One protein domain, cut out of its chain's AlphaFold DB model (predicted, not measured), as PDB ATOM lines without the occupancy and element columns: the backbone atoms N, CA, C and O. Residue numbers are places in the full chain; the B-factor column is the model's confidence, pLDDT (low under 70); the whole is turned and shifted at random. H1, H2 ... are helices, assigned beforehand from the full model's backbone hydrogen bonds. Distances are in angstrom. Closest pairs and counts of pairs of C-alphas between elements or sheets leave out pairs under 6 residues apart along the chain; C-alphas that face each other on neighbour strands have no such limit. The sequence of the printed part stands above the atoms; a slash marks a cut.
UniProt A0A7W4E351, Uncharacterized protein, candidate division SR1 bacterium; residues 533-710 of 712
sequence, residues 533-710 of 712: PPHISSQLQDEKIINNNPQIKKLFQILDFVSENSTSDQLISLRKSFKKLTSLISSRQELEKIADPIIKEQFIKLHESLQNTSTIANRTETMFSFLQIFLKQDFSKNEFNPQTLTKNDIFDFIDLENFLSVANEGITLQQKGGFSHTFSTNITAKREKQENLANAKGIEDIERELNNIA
ATOM      1  N   PRO A 533     214.755 147.194 174.333       79.31
ATOM      2  CA  PRO A 533     215.980 147.293 175.114       79.31
ATOM      3  C   PRO A 533     216.077 146.116 176.095       79.31
ATOM      4  O   PRO A 533     215.042 145.589 176.514       79.31
ATOM      5  N   PRO A 534     217.291 145.746 176.551       81.44
ATOM      6  CA  PRO A 534     217.505 144.531 177.340       81.44
ATOM      7  C   PRO A 534     216.570 144.382 178.547       81.44
ATOM      8  O   PRO A 534     216.045 143.302 178.785       81.44
ATOM      9  N   HIS A 535     216.289 145.475 179.265       81.44
ATOM     10  CA  HIS A 535     215.398 145.449 180.427       81.44
ATOM     11  C   HIS A 535     213.928 145.151 180.073       81.44
ATOM     12  O   HIS A 535     213.245 144.504 180.864       81.44
ATOM     13  N   ILE A 536     213.437 145.583 178.903       83.62
ATOM     14  CA  ILE A 536     212.094 145.240 178.404       83.62
ATOM     15  C   ILE A 536     212.086 143.806 177.878       83.62
ATOM     16  O   ILE A 536     211.176 143.046 178.201       83.62
ATOM     17  N   SER A 537     213.117 143.413 177.128       82.81
ATOM     18  CA  SER A 537     213.258 142.050 176.607       82.81
ATOM     19  C   SER A 537     213.264 141.012 177.732       82.81
ATOM     20  O   SER A 537     212.544 140.022 177.645       82.81
ATOM     21  N   SER A 538     213.972 141.264 178.839       83.50
ATOM     22  CA  SER A 538     213.939 140.391 180.023       83.50
ATOM     23  C   SER A 538     212.561 140.325 180.689       83.50
ATOM     24  O   SER A 538     212.186 139.270 181.187       83.50
ATOM     25  N   GLN A 539     211.787 141.415 180.694       85.75
ATOM     26  CA  GLN A 539     210.418 141.402 181.227       85.75
ATOM     27  C   GLN A 539     209.461 140.607 180.330       85.75
ATOM     28  O   GLN A 539     208.608 139.886 180.834       85.75
ATOM     29  N   LEU A 540     209.606 140.705 179.006       86.25
ATOM     30  CA  LEU A 540     208.764 139.983 178.045       86.25
ATOM     31  C   LEU A 540     208.988 138.464 178.045       86.25
ATOM     32  O   LEU A 540     208.109 137.731 177.594       86.25
ATOM     33  N   GLN A 541     210.121 137.991 178.574       84.69
ATOM     34  CA  GLN A 541     210.369 136.563 178.806       84.69
ATOM     35  C   GLN A 541     209.528 135.991 179.962       84.69
ATOM     36  O   GLN A 541     209.337 134.777 180.030       84.69
ATOM     37  N   ASP A 542     208.993 136.830 180.860       85.19
ATOM     38  CA  ASP A 542     208.018 136.380 181.855       85.19
ATOM     39  C   ASP A 542     206.661 136.159 181.176       85.19
ATOM     40  O   ASP A 542     205.955 137.100 180.789       85.19
ATOM     41  N   GLU A 543     206.263 134.889 181.079       79.75
ATOM     42  CA  GLU A 543     205.006 134.494 180.455       79.75
ATOM     43  C   GLU A 543     203.783 135.181 181.079       79.75
ATOM     44  O   GLU A 543     202.779 135.350 180.383       79.75
ATOM     45  N   LYS A 544     203.828 135.586 182.358       83.81
ATOM     46  CA  LYS A 544     202.735 136.334 182.997       83.81
ATOM     47  C   LYS A 544     202.629 137.749 182.447       83.81
ATOM     48  O   LYS A 544     201.518 138.240 182.282       83.81
ATOM     49  N   ILE A 545     203.749 138.403 182.158       84.88
ATOM     50  CA  ILE A 545     203.765 139.784 181.664       84.88
ATOM     51  C   ILE A 545     203.235 139.827 180.231       84.88
ATOM     52  O   ILE A 545     202.307 140.582 179.933       84.88
ATOM     53  N   ILE A 546     203.774 138.977 179.357       86.44
ATOM     54  CA  ILE A 546     203.414 138.975 177.937       86.44
ATOM     55  C   ILE A 546     201.995 138.456 177.673       86.44
ATOM     56  O   ILE A 546     201.307 138.988 176.803       86.44
ATOM     57  N   ASN A 547     201.519 137.457 178.429       88.31
ATOM     58  CA  ASN A 547     200.213 136.841 178.169       88.31
ATOM     59  C   ASN A 547     199.040 137.480 178.930       88.31
ATOM     60  O   ASN A 547     197.906 137.316 178.479       88.31
ATOM     61  N   ASN A 548     199.270 138.197 180.040       87.88
ATOM     62  CA  ASN A 548     198.180 138.820 180.811       87.88
ATOM     63  C   ASN A 548     197.831 140.240 180.349       87.88
ATOM     64  O   ASN A 548     196.782 140.753 180.731       87.88
ATOM     65  N   ASN A 549     198.677 140.887 179.541       85.50
ATOM     66  CA  ASN A 549     198.354 142.173 178.930       85.50
ATOM     67  C   ASN A 549     197.813 141.951 177.502       85.50
ATOM     68  O   ASN A 549     198.583 141.540 176.629       85.50
ATOM     69  N   PRO A 550     196.526 142.250 177.226       83.88
ATOM     70  CA  PRO A 550     195.921 141.993 175.920       83.88
ATOM     71  C   PRO A 550     196.616 142.707 174.758       83.88
ATOM     72  O   PRO A 550     196.742 142.127 173.685       83.88
ATOM     73  N   GLN A 551     197.098 143.936 174.965       81.62
ATOM     74  CA  GLN A 551     197.758 144.722 173.915       81.62
ATOM     75  C   GLN A 551     199.158 144.183 173.604       81.62
ATOM     76  O   GLN A 551     199.523 144.051 172.436       81.62
ATOM     77  N   ILE A 552     199.916 143.797 174.637       87.31
ATOM     78  CA  ILE A 552     201.228 143.154 174.463       87.31
ATOM     79  C   ILE A 552     201.068 141.824 173.734       87.31
ATOM     80  O   ILE A 552     201.715 141.598 172.710       87.31
ATOM     81  N   LYS A 553     200.154 140.975 174.205       87.56
ATOM     82  CA  LYS A 553     199.867 139.690 173.571       87.56
ATOM     83  C   LYS A 553     199.478 139.863 172.102       87.56
ATOM     84  O   LYS A 553     200.019 139.168 171.247       87.56
ATOM     85  N   LYS A 554     198.596 140.820 171.807       86.62
ATOM     86  CA  LYS A 554     198.117 141.115 170.451       86.62
ATOM     87  C   LYS A 554     199.237 141.543 169.506       86.62
ATOM     88  O   LYS A 554     199.308 141.023 168.396       86.62
ATOM     89  N   LEU A 555     200.125 142.441 169.944       87.06
ATOM     90  CA  LEU A 555     201.287 142.860 169.155       87.06
ATOM     91  C   LEU A 555     202.123 141.648 168.720       87.06
ATOM     92  O   LEU A 555     202.405 141.477 167.535       87.06
ATOM     93  N   PHE A 556     202.486 140.786 169.669       89.44
ATOM     94  CA  PHE A 556     203.342 139.636 169.381       89.44
ATOM     95  C   PHE A 556     202.624 138.511 168.630       89.44
ATOM     96  O   PHE A 556     203.254 137.837 167.821       89.44
ATOM     97  N   GLN A 557     201.310 138.355 168.807       88.62
ATOM     98  CA  GLN A 557     200.493 137.477 167.965       88.62
ATOM     99  C   GLN A 557     200.481 137.938 166.504       88.62
ATOM    100  O   GLN A 557     200.581 137.105 165.605       88.62
ATOM    101  N   ILE A 558     200.385 139.247 166.257       86.56
ATOM    102  CA  ILE A 558     200.457 139.804 164.903       86.56
ATOM    103  C   ILE A 558     201.843 139.570 164.312       86.56
ATOM    104  O   ILE A 558     201.934 139.104 163.183       86.56
ATOM    105  N   LEU A 559     202.913 139.848 165.059       88.19
ATOM    106  CA  LEU A 559     204.285 139.640 164.585       88.19
ATOM    107  C   LEU A 559     204.569 138.169 164.255       88.19
ATOM    108  O   LEU A 559     205.081 137.886 163.170       88.19
ATOM    109  N   ASP A 560     204.176 137.235 165.128       89.06
ATOM    110  CA  ASP A 560     204.296 135.799 164.855       89.06
ATOM    111  C   ASP A 560     203.490 135.423 163.605       89.06
ATOM    112  O   ASP A 560     204.031 134.826 162.675       89.06
ATOM    113  N   PHE A 561     202.235 135.873 163.508       87.44
ATOM    114  CA  PHE A 561     201.369 135.573 162.371       87.44
ATOM    115  C   PHE A 561     201.887 136.150 161.046       87.44
ATOM    116  O   PHE A 561     201.864 135.441 160.037       87.44
ATOM    117  N   VAL A 562     202.378 137.396 161.031       86.19
ATOM    118  CA  VAL A 562     203.065 137.998 159.874       86.19
ATOM    119  C   VAL A 562     204.230 137.107 159.473       86.19
ATOM    120  O   VAL A 562     204.360 136.760 158.299       86.19
ATOM    121  N   SER A 563     205.060 136.714 160.439       87.00
ATOM    122  CA  SER A 563     206.287 135.982 160.158       87.00
ATOM    123  C   SER A 563     206.033 134.560 159.633       87.00
ATOM    124  O   SER A 563     206.614 134.177 158.620       87.00
ATOM    125  N   GLU A 564     205.088 133.818 160.222       84.62
ATOM    126  CA  GLU A 564     204.741 132.444 159.820       84.62
ATOM    127  C   GLU A 564     204.033 132.397 158.454       84.62
ATOM    128  O   GLU A 564     204.097 131.393 157.744       84.62
ATOM    129  N   ASN A 565     203.375 133.490 158.057       84.88
ATOM    130  CA  ASN A 565     202.698 133.605 156.765       84.88
ATOM    131  C   ASN A 565     203.534 134.322 155.695       84.88
ATOM    132  O   ASN A 565     203.044 134.513 154.581       84.88
ATOM    133  N   SER A 566     204.781 134.696 155.978       83.81
ATOM    134  CA  SER A 566     205.657 135.369 155.014       83.81
ATOM    135  C   SER A 566     206.548 134.388 154.255       83.81
ATOM    136  O   SER A 566     206.870 133.297 154.718       83.81
ATOM    137  N   THR A 567     206.939 134.762 153.040       82.31
ATOM    138  CA  THR A 567     208.019 134.073 152.315       82.31
ATOM    139  C   THR A 567     209.386 134.506 152.850       82.31
ATOM    140  O   THR A 567     209.498 135.579 153.442       82.31
ATOM    141  N   SER A 568     210.438 133.715 152.602       79.56
ATOM    142  CA  SER A 568     211.810 134.086 152.985       79.56
ATOM    143  C   SER A 568     212.209 135.466 152.444       79.56
ATOM    144  O   SER A 568     212.728 136.281 153.196       79.56
ATOM    145  N   ASP A 569     211.890 135.779 151.182       79.12
ATOM    146  CA  ASP A 569     212.216 137.080 150.576       79.12
ATOM    147  C   ASP A 569     211.506 138.249 151.278       79.12
ATOM    148  O   ASP A 569     212.106 139.301 151.505       79.12
ATOM    149  N   GLN A 570     210.242 138.058 151.675       84.88
ATOM    150  CA  GLN A 570     209.484 139.056 152.438       84.88
ATOM    151  C   GLN A 570     210.062 139.261 153.843       84.88
ATOM    152  O   GLN A 570     210.124 140.392 154.317       84.88
ATOM    153  N   LEU A 571     210.528 138.196 154.499       86.06
ATOM    154  CA  LEU A 571     211.180 138.280 155.809       86.06
ATOM    155  C   LEU A 571     212.539 138.986 155.719       86.06
ATOM    156  O   LEU A 571     212.829 139.867 156.525       86.06
ATOM    157  N   ILE A 572     213.332 138.694 154.684       82.62
ATOM    158  CA  ILE A 572     214.594 139.395 154.401       82.62
ATOM    159  C   ILE A 572     214.339 140.891 154.170       82.62
ATOM    160  O   ILE A 572     215.051 141.741 154.711       82.62
ATOM    161  N   SER A 573     213.321 141.218 153.371       83.69
ATOM    162  CA  SER A 573     212.853 142.587 153.127       83.69
ATOM    163  C   SER A 573     212.435 143.290 154.428       83.69
ATOM    164  O   SER A 573     212.889 144.405 154.712       83.69
ATOM    165  N   LEU A 574     211.657 142.614 155.278       85.75
ATOM    166  CA  LEU A 574     211.229 143.139 156.573       85.75
ATOM    167  C   LEU A 574     212.413 143.392 157.508       85.75
ATOM    168  O   LEU A 574     212.522 144.481 158.070       85.75
ATOM    169  N   ARG A 575     213.349 142.444 157.618       86.62
ATOM    170  CA  ARG A 575     214.571 142.601 158.419       86.62
ATOM    171  C   ARG A 575     215.403 143.798 157.953       86.62
ATOM    172  O   ARG A 575     215.860 144.593 158.771       86.62
ATOM    173  N   LYS A 576     215.583 143.969 156.637       84.31
ATOM    174  CA  LYS A 576     216.264 145.148 156.067       84.31
ATOM    175  C   LYS A 576     215.517 146.444 156.386       84.31
ATOM    176  O   LYS A 576     216.153 147.460 156.663       84.31
ATOM    177  N   SER A 577     214.189 146.404 156.352       87.75
ATOM    178  CA  SER A 577     213.337 147.543 156.689       87.75
ATOM    179  C   SER A 577     213.442 147.918 158.165       87.75
ATOM    180  O   SER A 577     213.563 149.103 158.453       87.75
ATOM    181  N   PHE A 578     213.505 146.950 159.085       88.00
ATOM    182  CA  PHE A 578     213.772 147.205 160.506       88.00
ATOM    183  C   PHE A 578     215.104 147.920 160.719       88.00
ATOM    184  O   PHE A 578     215.100 149.006 161.286       88.00
ATOM    185  N   LYS A 579     216.206 147.446 160.126       86.50
ATOM    186  CA  LYS A 579     217.511 148.130 160.234       86.50
ATOM    187  C   LYS A 579     217.466 149.584 159.731       86.50
ATOM    188  O   LYS A 579     218.011 150.491 160.362       86.50
ATOM    189  N   LYS A 580     216.807 149.826 158.588       87.88
ATOM    190  CA  LYS A 580     216.617 151.185 158.040       87.88
ATOM    191  C   LYS A 580     215.751 152.049 158.954       87.88
ATOM    192  O   LYS A 580     216.076 153.211 159.185       87.88
ATOM    193  N   LEU A 581     214.666 151.476 159.468       87.75
ATOM    194  CA  LEU A 581     213.752 152.126 160.393       87.75
ATOM    195  C   LEU A 581     214.490 152.539 161.670       87.75
ATOM    196  O   LEU A 581     214.395 153.699 162.054       87.75
ATOM    197  N   THR A 582     215.293 151.653 162.257       86.38
ATOM    198  CA  THR A 582     216.137 151.919 163.432       86.38
ATOM    199  C   THR A 582     217.101 153.077 163.189       86.38
ATOM    200  O   THR A 582     217.213 153.982 164.017       86.38
ATOM    201  N   SER A 583     217.745 153.123 162.017       86.50
ATOM    202  CA  SER A 583     218.601 154.254 161.640       86.50
ATOM    203  C   SER A 583     217.825 155.573 161.536       86.50
ATOM    204  O   SER A 583     218.325 156.605 161.979       86.50
ATOM    205  N   LEU A 584     216.620 155.555 160.958       87.88
ATOM    206  CA  LEU A 584     215.781 156.743 160.783       87.88
ATOM    207  C   LEU A 584     215.245 157.260 162.126       87.88
ATOM    208  O   LEU A 584     215.398 158.438 162.447       87.88
ATOM    209  N   ILE A 585     214.664 156.375 162.937       88.62
ATOM    210  CA  ILE A 585     214.094 156.729 164.243       88.62
ATOM    211  C   ILE A 585     215.162 157.048 165.281       88.62
ATOM    212  O   ILE A 585     214.812 157.534 166.342       88.62
ATOM    213  N   SER A 586     216.447 156.815 165.022       86.31
ATOM    214  CA  SER A 586     217.514 157.237 165.939       86.31
ATOM    215  C   SER A 586     217.734 158.757 165.935       86.31
ATOM    216  O   SER A 586     218.305 159.289 166.885       86.31
ATOM    217  N   SER A 587     217.265 159.478 164.907       88.94
ATOM    218  CA  SER A 587     217.455 160.925 164.774       88.94
ATOM    219  C   SER A 587     216.132 161.676 164.712       88.94
ATOM    220  O   SER A 587     215.444 161.676 163.690       88.94
ATOM    221  N   ARG A 588     215.818 162.429 165.772       88.88
ATOM    222  CA  ARG A 588     214.645 163.313 165.776       88.88
ATOM    223  C   ARG A 588     214.668 164.323 164.622       88.88
ATOM    224  O   ARG A 588     213.623 164.626 164.061       88.88
ATOM    225  N   GLN A 589     215.849 164.812 164.244       88.81
ATOM    226  CA  GLN A 589     216.000 165.758 163.136       88.81
ATOM    227  C   GLN A 589     215.616 165.146 161.785       88.81
ATOM    228  O   GLN A 589     215.022 165.832 160.958       88.81
ATOM    229  N   GLU A 590     215.924 163.865 161.559       88.44
ATOM    230  CA  GLU A 590     215.508 163.171 160.335       88.44
ATOM    231  C   GLU A 590     213.995 162.934 160.316       88.44
ATOM    232  O   GLU A 590     213.367 163.090 159.272       88.44
ATOM    233  N   LEU A 591     213.387 162.645 161.472       89.94
ATOM    234  CA  LEU A 591     211.935 162.471 161.578       89.94
ATOM    235  C   LEU A 591     211.153 163.749 161.261       89.94
ATOM    236  O   LEU A 591     210.072 163.671 160.683       89.94
ATOM    237  N   GLU A 592     211.697 164.928 161.577       88.88
ATOM    238  CA  GLU A 592     211.041 166.199 161.238       88.88
ATOM    239  C   GLU A 592     210.944 166.454 159.726       88.88
ATOM    240  O   GLU A 592     210.108 167.252 159.299       88.88
ATOM    241  N   LYS A 593     211.742 165.751 158.910       87.94
ATOM    242  CA  LYS A 593     211.697 165.834 157.442       87.94
ATOM    243  C   LYS A 593     210.556 165.022 156.826       87.94
ATOM    244  O   LYS A 593     210.290 165.178 155.636       87.94
ATOM    245  N   ILE A 594     209.882 164.166 157.598       85.69
ATOM    246  CA  ILE A 594     208.752 163.375 157.102       85.69
ATOM    247  C   ILE A 594     207.607 164.326 156.732       85.69
ATOM    248  O   ILE A 594     207.084 165.053 157.577       85.69
ATOM    249  N   ALA A 595     207.209 164.302 155.459       80.38
ATOM    250  CA  ALA A 595     206.235 165.245 154.916       80.38
ATOM    251  C   ALA A 595     204.795 164.994 155.401       80.38
ATOM    252  O   ALA A 595     204.031 165.943 155.564       80.38
ATOM    253  N   ASP A 596     204.407 163.733 155.621       79.81
ATOM    254  CA  ASP A 596     203.065 163.406 156.109       79.81
ATOM    255  C   ASP A 596     202.988 163.579 157.641       79.81
ATOM    256  O   ASP A 596     203.708 162.882 158.362       79.81
ATOM    257  N   PRO A 597     202.125 164.472 158.165       78.94
ATOM    258  CA  PRO A 597     202.089 164.794 159.591       78.94
ATOM    259  C   PRO A 597     201.636 163.622 160.471       78.94
ATOM    260  O   PRO A 597     202.118 163.500 161.594       78.94
ATOM    261  N   ILE A 598     200.771 162.737 159.965       78.56
ATOM    262  CA  ILE A 598     200.260 161.581 160.718       78.56
ATOM    263  C   ILE A 598     201.366 160.554 160.860       78.56
ATOM    264  O   ILE A 598     201.636 160.067 161.958       78.56
ATOM    265  N   ILE A 599     202.033 160.231 159.750       81.38
ATOM    266  CA  ILE A 599     203.152 159.288 159.779       81.38
ATOM    267  C   ILE A 599     204.283 159.866 160.629       81.38
ATOM    268  O   ILE A 599     204.814 159.165 161.492       81.38
ATOM    269  N   LYS A 600     204.595 161.155 160.459       87.00
ATOM    270  CA  LYS A 600     205.599 161.855 161.260       87.00
ATOM    271  C   LYS A 600     205.327 161.717 162.758       87.00
ATOM    272  O   LYS A 600     206.222 161.319 163.501       87.00
ATOM    273  N   GLU A 601     204.104 162.000 163.202       86.75
ATOM    274  CA  GLU A 601     203.721 161.905 164.614       86.75
ATOM    275  C   GLU A 601     203.923 160.488 165.174       86.75
ATOM    276  O   GLU A 601     204.444 160.327 166.278       86.75
ATOM    277  N   GLN A 602     203.565 159.448 164.418       86.00
ATOM    278  CA  GLN A 602     203.724 158.058 164.863       86.00
ATOM    279  C   GLN A 602     205.198 157.649 164.979       86.00
ATOM    280  O   GLN A 602     205.580 156.986 165.942       86.00
ATOM    281  N   PHE A 603     206.043 158.081 164.042       88.75
ATOM    282  CA  PHE A 603     207.485 157.829 164.105       88.75
ATOM    283  C   PHE A 603     208.150 158.583 165.257       88.75
ATOM    284  O   PHE A 603     209.036 158.046 165.917       88.75
ATOM    285  N   ILE A 604     207.701 159.808 165.525       89.44
ATOM    286  CA  ILE A 604     208.124 160.603 166.680       89.44
ATOM    287  C   ILE A 604     207.773 159.889 167.988       89.44
ATOM    288  O   ILE A 604     208.647 159.713 168.834       89.44
ATOM    289  N   LYS A 605     206.525 159.428 168.129       88.81
ATOM    290  CA  LYS A 605     206.071 158.677 169.307       88.81
ATOM    291  C   LYS A 605     206.876 157.398 169.505       88.81
ATOM    292  O   LYS A 605     207.240 157.075 170.633       88.81
ATOM    293  N   LEU A 606     207.189 156.695 168.415       89.00
ATOM    294  CA  LEU A 606     208.063 155.529 168.456       89.00
ATOM    295  C   LEU A 606     209.486 155.915 168.894       89.00
ATOM    296  O   LEU A 606     210.018 155.301 169.806       89.00
ATOM    297  N   HIS A 607     210.095 156.959 168.327       89.81
ATOM    298  CA  HIS A 607     211.419 157.441 168.750       89.81
ATOM    299  C   HIS A 607     211.482 157.776 170.246       89.81
ATOM    300  O   HIS A 607     212.433 157.399 170.934       89.81
ATOM    301  N   GLU A 608     210.469 158.480 170.747       88.75
ATOM    302  CA  GLU A 608     210.369 158.869 172.154       88.75
ATOM    303  C   GLU A 608     210.179 157.644 173.056       88.75
ATOM    304  O   GLU A 608     210.839 157.533 174.092       88.75
ATOM    305  N   SER A 609     209.344 156.682 172.649       87.69
ATOM    306  CA  SER A 609     209.148 155.449 173.412       87.69
ATOM    307  C   SER A 609     210.373 154.542 173.388       87.69
ATOM    308  O   SER A 609     210.582 153.798 174.348       87.69
ATOM    309  N   LEU A 610     211.210 154.627 172.344       83.62
ATOM    310  CA  LEU A 610     212.435 153.844 172.227       83.62
ATOM    311  C   LEU A 610     213.543 154.274 173.200       83.62
ATOM    312  O   LEU A 610     214.449 153.478 173.461       83.62
ATOM    313  N   GLN A 611     213.420 155.434 173.841       78.62
ATOM    314  CA  GLN A 611     214.335 155.882 174.894       78.62
ATOM    315  C   GLN A 611     214.260 154.997 176.154       78.62
ATOM    316  O   GLN A 611     213.228 154.393 176.467       78.62
ATOM    317  N   ASN A 612     215.361 154.930 176.913       68.75
ATOM    318  CA  ASN A 612     215.551 154.003 178.044       68.75
ATOM    319  C   ASN A 612     214.556 154.161 179.214       68.75
ATOM    320  O   ASN A 612     214.570 153.344 180.128       68.75
ATOM    321  N   THR A 613     213.711 155.193 179.217       77.25
ATOM    322  CA  THR A 613     212.791 155.525 180.316       77.25
ATOM    323  C   THR A 613     211.336 155.107 180.073       77.25
ATOM    324  O   THR A 613     210.495 155.343 180.939       77.25
ATOM    325  N   SER A 614     210.995 154.517 178.920       80.19
ATOM    326  CA  SER A 614     209.606 154.139 178.607       80.19
ATOM    327  C   SER A 614     209.165 152.846 179.298       80.19
ATOM    328  O   SER A 614     209.907 151.869 179.356       80.19
ATOM    329  N   THR A 615     207.901 152.794 179.726       84.50
ATOM    330  CA  THR A 615     207.272 151.560 180.216       84.50
ATOM    331  C   THR A 615     207.032 150.561 179.079       84.50
ATOM    332  O   THR A 615     206.891 150.944 177.912       84.50
ATOM    333  N   ILE A 616     206.928 149.274 179.428       83.94
ATOM    334  CA  ILE A 616     206.601 148.188 178.491       83.94
ATOM    335  C   ILE A 616     205.267 148.415 177.770       83.94
ATOM    336  O   ILE A 616     205.169 148.172 176.569       83.94
ATOM    337  N   ALA A 617     204.264 148.943 178.480       82.44
ATOM    338  CA  ALA A 617     202.941 149.223 177.934       82.44
ATOM    339  C   ALA A 617     202.996 150.336 176.879       82.44
ATOM    340  O   ALA A 617     202.593 150.106 175.744       82.44
ATOM    341  N   ASN A 618     203.587 151.489 177.218       84.31
ATOM    342  CA  ASN A 618     203.726 152.620 176.294       84.31
ATOM    343  C   ASN A 618     204.557 152.248 175.052       84.31
ATOM    344  O   ASN A 618     204.231 152.607 173.920       84.31
ATOM    345  N   ARG A 619     205.630 151.475 175.248       85.50
ATOM    346  CA  ARG A 619     206.477 151.000 174.148       85.50
ATOM    347  C   ARG A 619     205.717 150.060 173.213       85.50
ATOM    348  O   ARG A 619     205.718 150.260 172.006       85.50
ATOM    349  N   THR A 620     205.010 149.083 173.768       83.31
ATOM    350  CA  THR A 620     204.191 148.151 172.982       83.31
ATOM    351  C   THR A 620     203.080 148.884 172.228       83.31
ATOM    352  O   THR A 620     202.861 148.615 171.053       83.31
ATOM    353  N   GLU A 621     202.406 149.837 172.870       83.31
ATOM    354  CA  GLU A 621     201.325 150.619 172.262       83.31
ATOM    355  C   GLU A 621     201.811 151.464 171.077       83.31
ATOM    356  O   GLU A 621     201.196 151.461 170.008       83.31
ATOM    357  N   THR A 622     202.941 152.154 171.234       86.81
ATOM    358  CA  THR A 622     203.541 152.960 170.158       86.81
ATOM    359  C   THR A 622     204.054 152.088 169.012       86.81
ATOM    360  O   THR A 622     203.834 152.422 167.848       86.81
ATOM    361  N   MET A 623     204.640 150.926 169.314       86.81
ATOM    362  CA  MET A 623     205.042 149.935 168.307       86.81
ATOM    363  C   MET A 623     203.842 149.355 167.556       86.81
ATOM    364  O   MET A 623     203.867 149.255 166.329       86.81
ATOM    365  N   PHE A 624     202.772 149.009 168.268       85.38
ATOM    366  CA  PHE A 624     201.541 148.524 167.659       85.38
ATOM    367  C   PHE A 624     200.907 149.593 166.760       85.38
ATOM    368  O   PHE A 624     200.574 149.309 165.612       85.38
ATOM    369  N   SER A 625     200.833 150.840 167.231       82.12
ATOM    370  CA  SER A 625     200.303 151.978 166.464       82.12
ATOM    371  C   SER A 625     201.098 152.248 165.185       82.12
ATOM    372  O   SER A 625     200.506 152.541 164.140       82.12
ATOM    373  N   PHE A 626     202.424 152.098 165.255       85.56
ATOM    374  CA  PHE A 626     203.319 152.147 164.104       85.56
ATOM    375  C   PHE A 626     203.036 151.005 163.117       85.56
ATOM    376  O   PHE A 626     202.758 151.269 161.946       85.56
ATOM    377  N   LEU A 627     203.041 149.745 163.570       82.50
ATOM    378  CA  LEU A 627     202.798 148.588 162.696       82.50
ATOM    379  C   LEU A 627     201.423 148.665 162.031       82.50
ATOM    380  O   LEU A 627     201.301 148.354 160.850       82.50
ATOM    381  N   GLN A 628     200.416 149.165 162.749       81.25
ATOM    382  CA  GLN A 628     199.049 149.344 162.262       81.25
ATOM    383  C   GLN A 628     198.948 150.237 161.013       81.25
ATOM    384  O   GLN A 628     197.954 150.155 160.296       81.25
ATOM    385  N   ILE A 629     199.942 151.091 160.734       80.75
ATOM    386  CA  ILE A 629     200.017 151.877 159.487       80.75
ATOM    387  C   ILE A 629     200.200 150.963 158.270       80.75
ATOM    388  O   ILE A 629     199.616 151.210 157.217       80.75
ATOM    389  N   PHE A 630     200.996 149.909 158.431       82.56
ATOM    390  CA  PHE A 630     201.410 149.003 157.363       82.56
ATOM    391  C   PHE A 630     200.640 147.676 157.391       82.56
ATOM    392  O   PHE A 630     200.884 146.806 156.559       82.56
ATOM    393  N   LEU A 631     199.698 147.506 158.323       81.12
ATOM    394  CA  LEU A 631     198.764 146.384 158.308       81.12
ATOM    395  C   LEU A 631     197.617 146.664 157.335       81.12
ATOM    396  O   LEU A 631     197.086 147.774 157.270       81.12
ATOM    397  N   LYS A 632     197.197 145.638 156.593       78.25
ATOM    398  CA  LYS A 632     196.103 145.764 155.614       78.25
ATOM    399  C   LYS A 632     194.719 145.834 156.255       78.25
ATOM    400  O   LYS A 632     193.778 146.294 155.616       78.25
ATOM    401  N   GLN A 633     194.602 145.389 157.503       77.38
ATOM    402  CA  GLN A 633     193.383 145.458 158.300       77.38
ATOM    403  C   GLN A 633     193.622 146.271 159.574       77.38
ATOM    404  O   GLN A 633     194.708 146.217 160.160       77.38
ATOM    405  N   ASP A 634     192.597 147.005 160.014       75.88
ATOM    406  CA  ASP A 634     192.629 147.729 161.282       75.88
ATOM    407  C   ASP A 634     192.379 146.780 162.462       75.88
ATOM    408  O   ASP A 634     191.259 146.314 162.695       75.88
ATOM    409  N   PHE A 635     193.438 146.501 163.219       76.62
ATOM    410  CA  PHE A 635     193.387 145.724 164.448       76.62
ATOM    411  C   PHE A 635     193.404 146.623 165.684       76.62
ATOM    412  O   PHE A 635     193.546 146.114 166.788       76.62
ATOM    413  N   SER A 636     193.240 147.942 165.581       69.38
ATOM    414  CA  SER A 636     193.135 148.795 166.773       69.38
ATOM    415  C   SER A 636     191.888 148.477 167.609       69.38
ATOM    416  O   SER A 636     191.940 148.556 168.836       69.38
ATOM    417  N   LYS A 637     190.809 148.025 166.955       63.91
ATOM    418  CA  LYS A 637     189.502 147.738 167.570       63.91
ATOM    419  C   LYS A 637     189.080 146.268 167.531       63.91
ATOM    420  O   LYS A 637     188.487 145.778 168.483       63.91
ATOM    421  N   ASN A 638     189.418 145.549 166.462       63.97
ATOM    422  CA  ASN A 638     188.998 144.159 166.275       63.97
ATOM    423  C   ASN A 638     189.806 143.188 167.145       63.97
ATOM    424  O   ASN A 638     191.011 143.383 167.333       63.97
ATOM    425  N   GLU A 639     189.187 142.108 167.634       68.19
ATOM    426  CA  GLU A 639     189.947 140.989 168.202       68.19
ATOM    427  C   GLU A 639     190.869 140.402 167.128       68.19
ATOM    428  O   GLU A 639     190.449 140.105 166.008       68.19
ATOM    429  N   PHE A 640     192.151 140.246 167.458       75.69
ATOM    430  CA  PHE A 640     193.072 139.560 166.567       75.69
ATOM    431  C   PHE A 640     192.869 138.053 166.730       75.69
ATOM    432  O   PHE A 640     193.276 137.476 167.739       75.69
ATOM    433  N   ASN A 641     192.242 137.417 165.740       74.88
ATOM    434  CA  ASN A 641     192.103 135.968 165.698       74.88
ATOM    435  C   ASN A 641     192.919 135.380 164.531       74.88
ATOM    436  O   ASN A 641     192.464 135.388 163.385       74.88
ATOM    437  N   PRO A 642     194.108 134.810 164.796       70.12
ATOM    438  CA  PRO A 642     194.951 134.237 163.747       70.12
ATOM    439  C   PRO A 642     194.338 132.996 163.075       70.12
ATOM    440  O   PRO A 642     194.872 132.534 162.070       70.12
ATOM    441  N   GLN A 643     193.243 132.431 163.599       70.38
ATOM    442  CA  GLN A 643     192.541 131.308 162.964       70.38
ATOM    443  C   GLN A 643     191.578 131.742 161.850       70.38
ATOM    444  O   GLN A 643     191.221 130.916 161.013       70.38
ATOM    445  N   THR A 644     191.155 133.010 161.823       72.00
ATOM    446  CA  THR A 644     190.183 133.529 160.841       72.00
ATOM    447  C   THR A 644     190.820 134.378 159.743       72.00
ATOM    448  O   THR A 644     190.141 134.747 158.790       72.00
ATOM    449  N   LEU A 645     192.108 134.705 159.870       73.00
ATOM    450  CA  LEU A 645     192.846 135.557 158.938       73.00
ATOM    451  C   LEU A 645     193.531 134.739 157.837       73.00
ATOM    452  O   LEU A 645     193.987 133.617 158.070       73.00
ATOM    453  N   THR A 646     193.650 135.311 156.636       68.12
ATOM    454  CA  THR A 646     194.361 134.694 155.506       68.12
ATOM    455  C   THR A 646     195.737 135.325 155.280       68.12
ATOM    456  O   THR A 646     196.027 136.435 155.720       68.12
ATOM    457  N   LYS A 647     196.603 134.638 154.520       65.44
ATOM    458  CA  LYS A 647     197.947 135.125 154.154       65.44
ATOM    459  C   LYS A 647     197.939 136.496 153.453       65.44
ATOM    460  O   LYS A 647     198.925 137.227 153.521       65.44
ATOM    461  N   ASN A 648     196.845 136.858 152.780       63.88
ATOM    462  CA  ASN A 648     196.745 138.120 152.045       63.88
ATOM    463  C   ASN A 648     196.452 139.333 152.945       63.88
ATOM    464  O   ASN A 648     196.604 140.462 152.471       63.88
ATOM    465  N   ASP A 649     196.079 139.107 154.211       63.25
ATOM    466  CA  ASP A 649     195.449 140.091 155.103       63.25
ATOM    467  C   ASP A 649     196.405 140.891 155.997       63.25
ATOM    468  O   ASP A 649     195.948 141.676 156.824       63.25
ATOM    469  N   ILE A 650     197.720 140.692 155.891       68.00
ATOM    470  CA  ILE A 650     198.577 140.978 157.048       68.00
ATOM    471  C   ILE A 650     199.372 142.270 156.889       68.00
ATOM    472  O   ILE A 650     198.925 143.300 157.377       68.00
ATOM    473  N   PHE A 651     200.513 142.248 156.195       77.75
ATOM    474  CA  PHE A 651     201.471 143.358 156.191       77.75
ATOM    475  C   PHE A 651     201.810 143.817 154.768       77.75
ATOM    476  O   PHE A 651     202.037 142.989 153.879       77.75
ATOM    477  N   ASP A 652     201.846 145.127 154.544       80.62
ATOM    478  CA  ASP A 652     202.243 145.735 153.277       80.62
ATOM    479  C   ASP A 652     203.743 146.069 153.278       80.62
ATOM    480  O   ASP A 652     204.183 147.182 153.569       80.62
ATOM    481  N   PHE A 653     204.550 145.043 152.992       79.19
ATOM    482  CA  PHE A 653     206.013 145.148 152.940       79.19
ATOM    483  C   PHE A 653     206.484 146.171 151.902       79.19
ATOM    484  O   PHE A 653     207.445 146.896 152.147       79.19
ATOM    485  N   ILE A 654     205.790 146.238 150.761       78.94
ATOM    486  CA  ILE A 654     206.134 147.136 149.658       78.94
ATOM    487  C   ILE A 654     205.909 148.580 150.094       78.94
ATOM    488  O   ILE A 654     206.782 149.419 149.878       78.94
ATOM    489  N   ASP A 655     204.792 148.870 150.761       82.38
ATOM    490  CA  ASP A 655     204.521 150.217 151.262       82.38
ATOM    491  C   ASP A 655     205.501 150.644 152.361       82.38
ATOM    492  O   ASP A 655     205.916 151.804 152.375       82.38
ATOM    493  N   LEU A 656     205.943 149.728 153.234       85.31
ATOM    494  CA  LEU A 656     207.000 150.022 154.209       85.31
ATOM    495  C   LEU A 656     208.331 150.352 153.518       85.31
ATOM    496  O   LEU A 656     208.953 151.369 153.834       85.31
ATOM    497  N   GLU A 657     208.774 149.534 152.562       82.88
ATOM    498  CA  GLU A 657     210.018 149.775 151.820       82.88
ATOM    499  C   GLU A 657     209.963 151.061 150.987       82.88
ATOM    500  O   GLU A 657     210.914 151.858 150.971       82.88
ATOM    501  N   ASN A 658     208.835 151.291 150.317       82.06
ATOM    502  CA  ASN A 658     208.575 152.509 149.568       82.06
ATOM    503  C   ASN A 658     208.543 153.712 150.505       82.06
ATOM    504  O   ASN A 658     209.134 154.732 150.177       82.06
ATOM    505  N   PHE A 659     207.943 153.630 151.685       84.06
ATOM    506  CA  PHE A 659     207.988 154.744 152.625       84.06
ATOM    507  C   PHE A 659     209.427 155.029 153.083       84.06
ATOM    508  O   PHE A 659     209.921 156.147 152.933       84.06
ATOM    509  N   LEU A 660     210.139 154.009 153.570       84.50
ATOM    510  CA  LEU A 660     211.486 154.162 154.130       84.50
ATOM    511  C   LEU A 660     212.516 154.675 153.118       84.50
ATOM    512  O   LEU A 660     213.510 155.272 153.520       84.50
ATOM    513  N   SER A 661     212.300 154.464 151.818       81.50
ATOM    514  CA  SER A 661     213.197 154.977 150.775       81.50
ATOM    515  C   SER A 661     213.010 156.460 150.447       81.50
ATOM    516  O   SER A 661     213.818 156.977 149.696       81.50
ATOM    517  N   VAL A 662     211.981 157.140 150.972       78.81
ATOM    518  CA  VAL A 662     211.787 158.601 150.792       78.81
ATOM    519  C   VAL A 662     211.510 159.362 152.085       78.81
ATOM    520  O   VAL A 662     211.326 160.577 152.054       78.81
ATOM    521  N   ALA A 663     211.441 158.674 153.226       77.62
ATOM    522  CA  ALA A 663     210.983 159.253 154.486       77.62
ATOM    523  C   ALA A 663     211.761 160.518 154.904       77.62
ATOM    524  O   ALA A 663     211.182 161.421 155.501       77.62
ATOM    525  N   ASN A 664     213.047 160.608 154.558       72.44
ATOM    526  CA  ASN A 664     213.917 161.752 154.852       72.44
ATOM    527  C   ASN A 664     214.102 162.728 153.672       72.44
ATOM    528  O   ASN A 664     214.803 163.729 153.818       72.44
ATOM    529  N   GLU A 665     213.483 162.460 152.520       78.06
ATOM    530  CA  GLU A 665     213.600 163.279 151.305       78.06
ATOM    531  C   GLU A 665     212.559 164.412 151.254       78.06
ATOM    532  O   GLU A 665     212.565 165.219 150.328       78.06
ATOM    533  N   GLY A 666     211.647 164.490 152.234       67.62
ATOM    534  CA  GLY A 666     210.574 165.493 152.261       67.62
ATOM    535  C   GLY A 666     209.514 165.304 151.169       67.62
ATOM    536  O   GLY A 666     208.709 166.202 150.927       67.62
ATOM    537  N   ILE A 667     209.507 164.144 150.508       64.94
ATOM    538  CA  ILE A 667     208.569 163.804 149.437       64.94
ATOM    539  C   ILE A 667     207.221 163.412 150.045       64.94
ATOM    540  O   ILE A 667     207.147 162.620 150.987       64.94
ATOM    541  N   THR A 668     206.130 163.948 149.496       66.19
ATOM    542  CA  THR A 668     204.777 163.580 149.932       66.19
ATOM    543  C   THR A 668     204.382 162.209 149.376       66.19
ATOM    544  O   THR A 668     204.805 161.813 148.290       66.19
ATOM    545  N   LEU A 669     203.501 161.484 150.076       65.88
ATOM    546  CA  LEU A 669     202.999 160.177 149.615       65.88
ATOM    547  C   LEU A 669     202.398 160.237 148.195       65.88
ATOM    548  O   LEU A 669     202.492 159.278 147.434       65.88
ATOM    549  N   GLN A 670     201.825 161.387 147.823       64.75
ATOM    550  CA  GLN A 670     201.241 161.635 146.502       64.75
ATOM    551  C   GLN A 670     202.293 161.797 145.392       64.75
ATOM    552  O   GLN A 670     202.008 161.484 144.239       64.75
ATOM    553  N   GLN A 671     203.497 162.278 145.716       60.19
ATOM    554  CA  GLN A 671     204.553 162.577 144.742       60.19
ATOM    555  C   GLN A 671     205.352 161.345 144.309       60.19
ATOM    556  O   GLN A 671     205.836 161.307 143.181       60.19
ATOM    557  N   LYS A 672     205.498 160.338 145.178       63.00
ATOM    558  CA  LYS A 672     206.312 159.154 144.866       63.00
ATOM    559  C   LYS A 672     205.631 158.192 143.884       63.00
ATOM    560  O   LYS A 672     206.309 157.560 143.078       63.00
ATOM    561  N   GLY A 673     204.302 158.079 143.946       62.00
ATOM    562  CA  GLY A 673     203.577 156.974 143.311       62.00
ATOM    563  C   GLY A 673     203.982 155.602 143.887       62.00
ATOM    564  O   GLY A 673     204.994 155.464 144.568       62.00
ATOM    565  N   GLY A 674     203.174 154.565 143.652       65.38
ATOM    566  CA  GLY A 674     203.521 153.188 144.040       65.38
ATOM    567  C   GLY A 674     203.130 152.744 145.456       65.38
ATOM    568  O   GLY A 674     203.536 151.657 145.854       65.38
ATOM    569  N   PHE A 675     202.333 153.530 146.190       76.19
ATOM    570  CA  PHE A 675     201.678 153.057 147.416       76.19
ATOM    571  C   PHE A 675     200.401 152.273 147.101       76.19
ATOM    572  O   PHE A 675     199.684 152.602 146.148       76.19
ATOM    573  N   SER A 676     200.086 151.259 147.906       73.44
ATOM    574  CA  SER A 676     198.845 150.504 147.744       73.44
ATOM    575  C   SER A 676     197.605 151.367 148.020       73.44
ATOM    576  O   SER A 676     197.627 152.365 148.755       73.44
ATOM    577  N   HIS A 677     196.473 150.961 147.434       73.12
ATOM    578  CA  HIS A 677     195.181 151.582 147.725       73.12
ATOM    579  C   HIS A 677     194.826 151.445 149.213       73.12
ATOM    580  O   HIS A 677     194.372 152.406 149.822       73.12
ATOM    581  N   THR A 678     195.097 150.283 149.812       70.50
ATOM    582  CA  THR A 678     194.825 150.010 151.227       70.50
ATOM    583  C   THR A 678     195.603 150.945 152.148       70.50
ATOM    584  O   THR A 678     195.005 151.556 153.031       70.50
ATOM    585  N   PHE A 679     196.904 151.130 151.913       75.44
ATOM    586  CA  PHE A 679     197.718 152.074 152.682       75.44
ATOM    587  C   PHE A 679     197.203 153.508 152.548       75.44
ATOM    588  O   PHE A 679     197.020 154.203 153.547       75.44
ATOM    589  N   SER A 680     196.879 153.927 151.323       74.88
ATOM    590  CA  SER A 680     196.326 155.261 151.062       74.88
ATOM    591  C   SER A 680     195.001 155.487 151.803       74.88
ATOM    592  O   SER A 680     194.802 156.538 152.418       74.88
ATOM    593  N   THR A 681     194.114 154.490 151.803       73.19
ATOM    594  CA  THR A 681     192.833 154.526 152.522       73.19
ATOM    595  C   THR A 681     193.036 154.566 154.037       73.19
ATOM    596  O   THR A 681     192.416 155.390 154.705       73.19
ATOM    597  N   ASN A 682     193.949 153.761 154.586       71.75
ATOM    598  CA  ASN A 682     194.250 153.744 156.023       71.75
ATOM    599  C   ASN A 682     194.798 155.092 156.518       71.75
ATOM    600  O   ASN A 682     194.387 155.582 157.573       71.75
ATOM    601  N   ILE A 683     195.704 155.714 155.756       75.00
ATOM    602  CA  ILE A 683     196.224 157.051 156.071       75.00
ATOM    603  C   ILE A 683     195.109 158.100 155.998       75.00
ATOM    604  O   ILE A 683     195.012 158.950 156.884       75.00
ATOM    605  N   THR A 684     194.238 158.017 154.990       74.69
ATOM    606  CA  THR A 684     193.109 158.949 154.824       74.69
ATOM    607  C   THR A 684     192.118 158.841 155.984       74.69
ATOM    608  O   THR A 684     191.798 159.853 156.596       74.69
ATOM    609  N   ALA A 685     191.728 157.627 156.383       71.69
ATOM    610  CA  ALA A 685     190.830 157.408 157.518       71.69
ATOM    611  C   ALA A 685     191.415 157.932 158.845       71.69
ATOM    612  O   ALA A 685     190.707 158.525 159.663       71.69
ATOM    613  N   LYS A 686     192.729 157.767 159.067       71.38
ATOM    614  CA  LYS A 686     193.410 158.357 160.235       71.38
ATOM    615  C   LYS A 686     193.409 159.890 160.187       71.38
ATOM    616  O   LYS A 686     193.278 160.513 161.242       71.38
ATOM    617  N   ARG A 687     193.521 160.484 158.994       73.06
ATOM    618  CA  ARG A 687     193.465 161.939 158.789       73.06
ATOM    619  C   ARG A 687     192.090 162.495 159.114       73.06
ATOM    620  O   ARG A 687     191.994 163.398 159.936       73.06
ATOM    621  N   GLU A 688     191.045 161.888 158.562       70.62
ATOM    622  CA  GLU A 688     189.651 162.248 158.842       70.62
ATOM    623  C   GLU A 688     189.354 162.181 160.346       70.62
ATOM    624  O   GLU A 688     188.741 163.084 160.910       70.62
ATOM    625  N   LYS A 689     189.866 161.156 161.037       69.69
ATOM    626  CA  LYS A 689     189.710 161.023 162.491       69.69
ATOM    627  C   LYS A 689     190.392 162.155 163.269       69.69
ATOM    628  O   LYS A 689     189.793 162.685 164.203       69.69
ATOM    629  N   GLN A 690     191.623 162.526 162.913       66.81
ATOM    630  CA  GLN A 690     192.324 163.645 163.556       66.81
ATOM    631  C   GLN A 690     191.648 164.988 163.272       66.81
ATOM    632  O   GLN A 690     191.527 165.804 164.184       66.81
ATOM    633  N   GLU A 691     191.172 165.204 162.047       67.94
ATOM    634  CA  GLU A 691     190.424 166.408 161.678       67.94
ATOM    635  C   GLU A 691     189.106 166.507 162.457       67.94
ATOM    636  O   GLU A 691     188.789 167.571 162.985       67.94
ATOM    637  N   ASN A 692     188.376 165.401 162.623       67.31
ATOM    638  CA  ASN A 692     187.147 165.370 163.422       67.31
ATOM    639  C   ASN A 692     187.406 165.683 164.906       67.31
ATOM    640  O   ASN A 692     186.666 166.459 165.505       67.31
ATOM    641  N   LEU A 693     188.491 165.154 165.482       62.34
ATOM    642  CA  LEU A 693     188.924 165.465 166.852       62.34
ATOM    643  C   LEU A 693     189.373 166.926 167.015       62.34
ATOM    644  O   LEU A 693     189.047 167.555 168.018       62.34
ATOM    645  N   ALA A 694     190.090 167.481 166.036       61.09
ATOM    646  CA  ALA A 694     190.543 168.874 166.053       61.09
ATOM    647  C   ALA A 694     189.389 169.877 165.871       61.09
ATOM    648  O   ALA A 694     189.466 171.007 166.353       61.09
ATOM    649  N   ASN A 695     188.316 169.459 165.195       64.81
ATOM    650  CA  ASN A 695     187.123 170.267 164.947       64.81
ATOM    651  C   ASN A 695     186.039 170.125 166.036       64.81
ATOM    652  O   ASN A 695     185.021 170.822 165.965       64.81
ATOM    653  N   ALA A 696     186.235 169.262 167.041       64.19
ATOM    654  CA  ALA A 696     185.321 169.111 168.172       64.19
ATOM    655  C   ALA A 696     185.335 170.377 169.052       64.19
ATOM    656  O   ALA A 696     186.386 170.828 169.506       64.19
ATOM    657  N   LYS A 697     184.162 170.983 169.288       52.16
ATOM    658  CA  LYS A 697     184.045 172.326 169.894       52.16
ATOM    659  C   LYS A 697     183.859 172.332 171.418       52.16
ATOM    660  O   LYS A 697     183.670 173.403 171.993       52.16
ATOM    661  N   GLY A 698     183.949 171.183 172.089       57.50
ATOM    662  CA  GLY A 698     183.816 171.085 173.545       57.50
ATOM    663  C   GLY A 698     184.184 169.711 174.108       57.50
ATOM    664  O   GLY A 698     184.301 168.743 173.363       57.50
ATOM    665  N   ILE A 699     184.351 169.624 175.434       52.94
ATOM    666  CA  ILE A 699     184.717 168.380 176.144       52.94
ATOM    667  C   ILE A 699     183.664 167.283 175.922       52.94
ATOM    668  O   ILE A 699     184.036 166.140 175.700       52.94
ATOM    669  N   GLU A 700     182.375 167.630 175.871       56.16
ATOM    670  CA  GLU A 700     181.295 166.678 175.566       56.16
ATOM    671  C   GLU A 700     181.347 166.155 174.122       56.16
ATOM    672  O   GLU A 700     181.050 164.988 173.881       56.16
ATOM    673  N   ASP A 701     181.758 166.979 173.151       54.34
ATOM    674  CA  ASP A 701     181.962 166.528 171.767       54.34
ATOM    675  C   ASP A 701     183.191 165.610 171.671       54.34
ATOM    676  O   ASP A 701     183.154 164.618 170.946       54.34
ATOM    677  N   ILE A 702     184.248 165.889 172.442       54.59
ATOM    678  CA  ILE A 702     185.435 165.029 172.552       54.59
ATOM    679  C   ILE A 702     185.069 163.698 173.222       54.59
ATOM    680  O   ILE A 702     185.426 162.644 172.706       54.59
ATOM    681  N   GLU A 703     184.320 163.711 174.325       51.09
ATOM    682  CA  GLU A 703     183.831 162.500 174.996       51.09
ATOM    683  C   GLU A 703     182.859 161.709 174.116       51.09
ATOM    684  O   GLU A 703     182.902 160.482 174.120       51.09
ATOM    685  N   ARG A 704     182.018 162.370 173.312       56.00
ATOM    686  CA  ARG A 704     181.134 161.709 172.340       56.00
ATOM    687  C   ARG A 704     181.924 161.053 171.211       56.00
ATOM    688  O   ARG A 704     181.638 159.906 170.876       56.00
ATOM    689  N   GLU A 705     182.925 161.731 170.654       56.06
ATOM    690  CA  GLU A 705     183.826 161.139 169.657       56.06
ATOM    691  C   GLU A 705     184.644 159.979 170.256       56.06
ATOM    692  O   GLU A 705     184.791 158.937 169.621       56.06
ATOM    693  N   LEU A 706     185.090 160.086 171.515       50.47
ATOM    694  CA  LEU A 706     185.770 159.008 172.250       50.47
ATOM    695  C   LEU A 706     184.838 157.838 172.626       50.47
ATOM    696  O   LEU A 706     185.275 156.688 172.616       50.47
ATOM    697  N   ASN A 707     183.555 158.080 172.901       46.69
ATOM    698  CA  ASN A 707     182.573 157.039 173.237       46.69
ATOM    699  C   ASN A 707     182.009 156.333 171.997       46.69
ATOM    700  O   ASN A 707     181.802 155.120 172.025       46.69
ATOM    701  N   ASN A 708     181.854 157.040 170.873       50.28
ATOM    702  CA  ASN A 708     181.567 156.423 169.572       50.28
ATOM    703  C   ASN A 708     182.715 155.503 169.108       50.28
ATOM    704  O   ASN A 708     182.513 154.620 168.276       50.28
ATOM    705  N   ILE A 709     183.916 155.667 169.673       47.69
ATOM    706  CA  ILE A 709     185.058 154.769 169.474       47.69
ATOM    707  C   ILE A 709     184.954 153.485 170.323       47.69
ATOM    708  O   ILE A 709     185.558 152.490 169.928       47.69
ATOM    709  N   ALA A 710     184.191 153.471 171.422       32.81
ATOM    710  CA  ALA A 710     184.115 152.353 172.373       32.81
ATOM    711  C   ALA A 710     182.969 151.347 172.113       32.81
ATOM    712  O   ALA A 710     182.963 150.278 172.719       32.81
TER     713      ALA A 710
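This is residues 533 to 710 of the 712 residues of an uncharacterized protein of candidate division SR1 bacterium (UniProt A0A7W4E351). The long helices H4, H10 and H3 stand around a helical hairpin, H6 and H7, which makes the core of a rounded body of mostly crossed helices. H8 packs side by side with H4, the short H5 packs on H6, H2 meets the first residues of H3 at a corner, H1 comes near the first residue of H7, and past H10 the printed part folds back into H11, far from the core. The printed part has 178 residues with eleven named helices, H1 to H11 in chain order, and no named strand: the class is all helix. It is compact, with a radius of gyration of the C-alphas of 17.0 A and spans of 45 by 39 by 37 A.

Find C-alpha 568 at (211.810, 134.086, 152.985); from there H4 runs 25.4 A to residue 585. H10, residues 677 to 694, is 25.6 A long. H7 is residues 616 to 630, 21.8 A; H3 is 550 to 564, 20.7 A; H6 is 597 to 610, 19.7 A. H1 begins at C-alpha 534, (217.505, 144.531, 177.340), and ends at 540; H2 is 543 to 548, H5 588 to 591, H8 653 to 660, H9 669 to 672. H11, residues 699 to 708, ends at C-alpha 708, (181.567, 156.423, 169.572).

Start at H4: with residue 585 alone it touches H6, about perpendicular at 84 degrees, the closest C-alphas being Ile 585 and His 607, 5.3 A apart. H6 and H7, the hub, form a hairpin at a shallow tilt of 32 degrees, only just short of steep; their closest C-alphas, Ser 609 and Arg 619, are 5.2 A apart. H3 touches H7 with residues 551 to 555 alone, closest at C-alphas Leu 555 and Phe 624, 5.9 A. H10 touches H7 at a steep tilt of 55 degrees, C-alphas Phe 630 and Phe 679 being closest at 6.7 A. H8 touches H4 at a shallow tilt of 23 degrees, the same way, closest at C-alphas Ser 577 and Glu 657, 6.3 A. H5 touches H6, closest at C-alphas Leu 591 and Lys 600, 6.4 A. H2 and H3 only just touch, only at the corner, with 3 pairs of C-alphas within 8 A. H1, H9 and H11 touch no helix. Every O i to N i+4 pair is within hydrogen-bond range in H1, H2, H3, H4, H6, H8, H10 and H11, and 9 of 11 in H7; H5 and H9 are too short for such a pair.

The two farthest C-alphas, Ser 568 and Gly 698, are 50.7 A apart. The printed part has no cut. The link from H7 to H8, residues 631 to 652, is long. Mean pLDDT of the printed part is 77.5; look for values under 70 at residues 666 to 674 and 689 to 710, among others.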